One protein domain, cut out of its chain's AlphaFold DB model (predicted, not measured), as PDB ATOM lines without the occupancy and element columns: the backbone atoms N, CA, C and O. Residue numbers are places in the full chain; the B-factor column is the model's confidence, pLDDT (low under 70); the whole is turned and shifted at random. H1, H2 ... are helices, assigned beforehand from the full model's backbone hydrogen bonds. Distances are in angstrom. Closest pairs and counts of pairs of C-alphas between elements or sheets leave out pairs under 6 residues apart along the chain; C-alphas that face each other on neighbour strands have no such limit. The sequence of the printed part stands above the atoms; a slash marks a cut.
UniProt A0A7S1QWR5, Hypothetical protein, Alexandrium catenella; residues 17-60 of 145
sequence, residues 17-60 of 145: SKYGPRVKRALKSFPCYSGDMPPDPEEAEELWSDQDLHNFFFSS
ATOM      1  N   SER A  17     218.207 193.450 283.257       79.50
ATOM      2  CA  SER A  17     217.961 194.896 283.344       79.50
ATOM      3  C   SER A  17     217.047 195.391 282.219       79.50
ATOM      4  O   SER A  17     216.242 196.292 282.443       79.50
ATOM      5  N   LYS A  18     217.085 194.721 281.060       82.94
ATOM      6  CA  LYS A  18     216.300 195.053 279.861       82.94
ATOM      7  C   LYS A  18     214.818 194.701 279.961       82.94
ATOM      8  O   LYS A  18     214.025 195.218 279.186       82.94
ATOM      9  N   TYR A  19     214.441 193.820 280.885       86.75
ATOM     10  CA  TYR A  19     213.085 193.282 280.973       86.75
ATOM     11  C   TYR A  19     212.291 193.904 282.123       86.75
ATOM     12  O   TYR A  19     212.819 194.157 283.213       86.75
ATOM     13  N   GLY A  20     210.998 194.121 281.889       88.06
ATOM     14  CA  GLY A  20     210.085 194.689 282.873       88.06
ATOM     15  C   GLY A  20     209.703 193.726 284.011       88.06
ATOM     16  O   GLY A  20     210.147 192.568 284.067       88.06
ATOM     17  N   PRO A  21     208.921 194.210 284.993       89.25
ATOM     18  CA  PRO A  21     208.534 193.436 286.168       89.25
ATOM     19  C   PRO A  21     207.685 192.204 285.836       89.25
ATOM     20  O   PRO A  21     207.786 191.211 286.563       89.25
ATOM     21  N   ARG A  22     206.873 192.218 284.766       89.31
ATOM     22  CA  ARG A  22     206.031 191.065 284.405       89.31
ATOM     23  C   ARG A  22     206.873 189.912 283.880       89.31
ATOM     24  O   ARG A  22     206.724 188.791 284.367       89.31
ATOM     25  N   VAL A  23     207.814 190.188 282.976       88.81
ATOM     26  CA  VAL A  23     208.745 189.172 282.455       88.81
ATOM     27  C   VAL A  23     209.593 188.582 283.588       88.81
ATOM     28  O   VAL A  23     209.698 187.362 283.721       88.81
ATOM     29  N   LYS A  24     210.127 189.433 284.477       89.19
ATOM     30  CA  LYS A  24     210.888 188.999 285.664       89.19
ATOM     31  C   LYS A  24     210.060 188.122 286.599       89.19
ATOM     32  O   LYS A  24     210.573 187.147 287.142       89.19
ATOM     33  N   ARG A  25     208.787 188.465 286.814       89.19
ATOM     34  CA  ARG A  25     207.870 187.675 287.646       89.19
ATOM     35  C   ARG A  25     207.612 186.301 287.036       89.19
ATOM     36  O   ARG A  25     207.650 185.324 287.774       89.19
ATOM     37  N   ALA A  26     207.398 186.229 285.725       88.19
ATOM     38  CA  ALA A  26     207.209 184.962 285.029       88.19
ATOM     39  C   ALA A  26     208.469 184.080 285.102       88.19
ATOM     40  O   ALA A  26     208.358 182.897 285.407       88.19
ATOM     41  N   LEU A  27     209.664 184.659 284.937       86.69
ATOM     42  CA  LEU A  27     210.933 183.930 285.028       86.69
ATOM     43  C   LEU A  27     211.187 183.327 286.423       86.69
ATOM     44  O   LEU A  27     211.739 182.236 286.526       86.69
ATOM     45  N   LYS A  28     210.733 183.980 287.504       87.38
ATOM     46  CA  LYS A  28     210.847 183.441 288.876       87.38
ATOM     47  C   LYS A  28     210.129 182.103 289.067       87.38
ATOM     48  O   LYS A  28     210.510 181.343 289.951       87.38
ATOM     49  N   SER A  29     209.110 181.806 288.259       86.94
ATOM     50  CA  SER A  29     208.431 180.506 288.276       86.94
ATOM     51  C   SER A  29     209.282 179.374 287.685       86.94
ATOM     52  O   SER A  29     208.923 178.211 287.848       86.94
ATOM     53  N   PHE A  30     210.414 179.692 287.043       83.25
ATOM     54  CA  PHE A  30     211.317 178.748 286.387       83.25
ATOM     55  C   PHE A  30     212.749 178.882 286.952       83.25
ATOM     56  O   PHE A  30     213.620 179.465 286.305       83.25
ATOM     57  N   PRO A  31     213.025 178.345 288.159       79.56
ATOM     58  CA  PRO A  31     214.275 178.578 288.900       79.56
ATOM     59  C   PRO A  31     215.566 178.085 288.216       79.56
ATOM     60  O   PRO A  31     216.649 178.463 288.648       79.56
ATOM     61  N   CYS A  32     215.467 177.305 287.136       78.06
ATOM     62  CA  CYS A  32     216.604 176.846 286.327       78.06
ATOM     63  C   CYS A  32     216.348 177.039 284.824       78.06
ATOM     64  O   CYS A  32     216.701 176.183 284.014       78.06
ATOM     65  N   TYR A  33     215.660 178.117 284.441       80.38
ATOM     66  CA  TYR A  33     215.380 178.393 283.037       80.38
ATOM     67  C   TYR A  33     216.671 178.630 282.239       80.38
ATOM     68  O   TYR A  33     217.407 179.574 282.516       80.38
ATOM     69  N   SER A  34     216.918 177.793 281.231       80.56
ATOM     70  CA  SER A  34     218.056 177.890 280.303       80.56
ATOM     71  C   SER A  34     217.630 178.045 278.838       80.56
ATOM     72  O   SER A  34     218.437 177.844 277.933       80.56
ATOM     73  N   GLY A  35     216.354 178.360 278.596       83.31
ATOM     74  CA  GLY A  35     215.825 178.584 277.250       83.31
ATOM     75  C   GLY A  35     216.038 180.015 276.751       83.31
ATOM     76  O   GLY A  35     216.684 180.839 277.400       83.31
ATOM     77  N   ASP A  36     215.436 180.332 275.605       87.06
ATOM     78  CA  ASP A  36     215.517 181.672 275.021       87.06
ATOM     79  C   ASP A  36     214.781 182.718 275.865       87.06
ATOM     80  O   ASP A  36     213.722 182.458 276.434       87.06
ATOM     81  N   MET A  37     215.288 183.947 275.889       88.00
ATOM     82  CA  MET A  37     214.523 185.091 276.389       88.00
ATOM     83  C   MET A  37     213.618 185.675 275.297       88.00
ATOM     84  O   MET A  37     213.895 185.490 274.107       88.00
ATOM     85  N   PRO A  38     212.547 186.406 275.663       87.00
ATOM     86  CA  PRO A  38     211.759 187.138 274.679       87.00
ATOM     87  C   PRO A  38     212.668 188.086 273.872       87.00
ATOM     88  O   PRO A  38     213.428 188.833 274.479       87.00
ATOM     89  N   PRO A  39     212.626 188.070 272.527       85.00
ATOM     90  CA  PRO A  39     213.566 188.831 271.692       85.00
ATOM     91  C   PRO A  39     213.395 190.350 271.842       85.00
ATOM     92  O   PRO A  39     214.371 191.088 271.753       85.00
ATOM     93  N   ASP A  40     212.159 190.784 272.099       86.75
ATOM     94  CA  ASP A  40     211.734 192.174 272.200       86.75
ATOM     95  C   ASP A  40     211.200 192.422 273.627       86.75
ATOM     96  O   ASP A  40     210.078 192.012 273.945       86.75
ATOM     97  N   PRO A  41     211.992 193.048 274.522       84.88
ATOM     98  CA  PRO A  41     211.623 193.216 275.931       84.88
ATOM     99  C   PRO A  41     210.378 194.081 276.155       84.88
ATOM    100  O   PRO A  41     209.580 193.787 277.042       84.88
ATOM    101  N   GLU A  42     210.208 195.124 275.341       85.12
ATOM    102  CA  GLU A  42     209.050 196.025 275.375       85.12
ATOM    103  C   GLU A  42     207.782 195.297 274.909       85.12
ATOM    104  O   GLU A  42     206.775 195.286 275.612       85.12
ATOM    105  N   GLU A  43     207.857 194.565 273.790       84.25
ATOM    106  CA  GLU A  43     206.733 193.765 273.288       84.25
ATOM    107  C   GLU A  43     206.302 192.696 274.309       84.25
ATOM    108  O   GLU A  43     205.107 192.488 274.537       84.25
ATOM    109  N   ALA A  44     207.264 192.038 274.959       85.69
ATOM    110  CA  ALA A  44     206.991 191.028 275.976       85.69
ATOM    111  C   ALA A  44     206.345 191.605 277.249       85.69
ATOM    112  O   ALA A  44     205.521 190.939 277.876       85.69
ATOM    113  N   GLU A  45     206.697 192.830 277.639       86.88
ATOM    114  CA  GLU A  45     206.126 193.489 278.818       86.88
ATOM    115  C   GLU A  45     204.751 194.109 278.531       86.88
ATOM    116  O   GLU A  45     203.882 194.087 279.403       86.88
ATOM    117  N   GLU A  46     204.527 194.633 277.325       85.06
ATOM    118  CA  GLU A  46     203.305 195.369 276.985       85.06
ATOM    119  C   GLU A  46     202.234 194.502 276.318       85.06
ATOM    120  O   GLU A  46     201.055 194.578 276.670       85.06
ATOM    121  N   LEU A  47     202.624 193.659 275.357       85.62
ATOM    122  CA  LEU A  47     201.683 192.972 274.466       85.62
ATOM    123  C   LEU A  47     201.411 191.526 274.875       85.62
ATOM    124  O   LEU A  47     200.321 191.000 274.615       85.62
ATOM    125  N   TRP A  48     202.379 190.856 275.501       87.56
ATOM    126  CA  TRP A  48     202.215 189.459 275.888       87.56
ATOM    127  C   TRP A  48     201.382 189.373 277.168       87.56
ATOM    128  O   TRP A  48     201.550 190.156 278.103       87.56
ATOM    129  N   SER A  49     200.442 188.426 277.229       88.31
ATOM    130  CA  SER A  49     199.723 188.150 278.478       88.31
ATOM    131  C   SER A  49     200.604 187.367 279.457       88.31
ATOM    132  O   SER A  49     201.582 186.740 279.057       88.31
ATOM    133  N   ASP A  50     200.241 187.352 280.741       88.88
ATOM    134  CA  ASP A  50     200.968 186.560 281.747       88.88
ATOM    135  C   ASP A  50     200.982 185.059 281.387       88.88
ATOM    136  O   ASP A  50     201.982 184.377 281.608       88.88
ATOM    137  N   GLN A  51     199.919 184.563 280.740       88.25
ATOM    138  CA  GLN A  51     199.861 183.198 280.208       88.25
ATOM    139  C   GLN A  51     200.782 183.003 278.998       88.25
ATOM    140  O   GLN A  51     201.394 181.950 278.861       88.25
ATOM    141  N   ASP A  52     200.892 184.003 278.121       89.88
ATOM    142  CA  ASP A  52     201.788 183.945 276.963       89.88
ATOM    143  C   ASP A  52     203.257 183.896 277.411       89.88
ATOM    144  O   ASP A  52     204.023 183.077 276.908       89.88
ATOM    145  N   LEU A  53     203.624 184.710 278.409       89.44
ATOM    146  CA  LEU A  53     204.940 184.669 279.054       89.44
ATOM    147  C   LEU A  53     205.200 183.303 279.696       89.44
ATOM    148  O   LEU A  53     206.261 182.719 279.492       89.44
ATOM    149  N   HIS A  54     204.222 182.767 280.430       89.69
ATOM    150  CA  HIS A  54     204.328 181.437 281.025       89.69
ATOM    151  C   HIS A  54     204.530 180.346 279.966       89.69
ATOM    152  O   HIS A  54     205.425 179.524 280.113       89.69
ATOM    153  N   ASN A  55     203.753 180.353 278.881       90.25
ATOM    154  CA  ASN A  55     203.866 179.372 277.798       90.25
ATOM    155  C   ASN A  55     205.213 179.471 277.071       90.25
ATOM    156  O   ASN A  55     205.807 178.450 276.718       90.25
ATOM    157  N   PHE A  56     205.704 180.692 276.862       90.62
ATOM    158  CA  PHE A  56     207.007 180.940 276.260       90.62
ATOM    159  C   PHE A  56     208.132 180.346 277.117       90.62
ATOM    160  O   PHE A  56     208.907 179.532 276.621       90.62
ATOM    161  N   PHE A  57     208.169 180.664 278.415       90.19
ATOM    162  CA  PHE A  57     209.172 180.117 279.334       90.19
ATOM    163  C   PHE A  57     208.993 178.608 279.585       90.19
ATOM    164  O   PHE A  57     209.970 177.875 279.676       90.19
ATOM    165  N   PHE A  58     207.765 178.088 279.625       88.69
ATOM    166  CA  PHE A  58     207.515 176.650 279.769       88.69
ATOM    167  C   PHE A  58     208.011 175.843 278.559       88.69
ATOM    168  O   PHE A  58     208.492 174.725 278.712       88.69
ATOM    169  N   SER A  59     207.927 176.416 277.356       86.81
ATOM    170  CA  SER A  59     208.384 175.789 276.109       86.81
ATOM    171  C   SER A  59     209.820 176.148 275.720       86.81
ATOM    172  O   SER A  59     210.205 175.942 274.570       86.81
ATOM    173  N   SER A  60     210.603 176.722 276.639       84.75
ATOM    174  CA  SER A  60     211.984 177.151 276.376       84.75
ATOM    175  C   SER A  60     212.136 178.082 275.165       84.75
ATOM    176  O   SER A  60     213.166 178.076 274.500       84.75
TER     177      SER A  60
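What this domain is: This is residues 17 to 60 of the 145 residues of the protein "Hypothetical protein" of Alexandrium catenella (UniProt A0A7S1QWR5). Three short helices make a small, rounded body: H3 packs on H1 at a slant, and H2 sits across the end where H1 begins. A long loop, residues 29 to 40, leads from the other end of H1 back to H2. The printed part has 44 residues with three named helices, in the order H1, H2, H3, and no named strand; its class is all helix. It is compact, with a radius of gyration of the C-alphas of 9.2 A and spans of 24 by 21 by 16 A.

How they stand to each other: H3, residues 50 to 58, touches H1, residues 21 to 28, with the C-alphas of His 54 and Ala 26 closest at 6.1 A. They run the same way at 37 degrees, only just a steep tilt. H1 touches H2, residues 41 to 46, with the C-alphas of Arg 22 and Glu 45 closest at 6.1 A; at 71 degrees they are only just about perpendicular. H2 and H3 are close but not clearly touching, the closest C-alphas, Ala 44 and Leu 53, being 7.4 A apart. In H1, H2 and H3 every O i to N i+4 pair is within hydrogen-bond range.

Where its parts are: H3 measures 12.0 A from first to last C-alpha and ends at C-alpha 58 (207.515, 176.650, 279.769). H1 measures 10.6 A from C-alpha 21 (208.534, 193.436, 286.168), and H2 8.7 A.

The domain as a whole: The C-alphas of Cys 32 and Leu 47 are the two farthest apart, at 25.0 A. The link from H1 to H2 is long, that from H2 to H3 tight. The printed part has no cut, and no printed residue is under 70 in pLDDT.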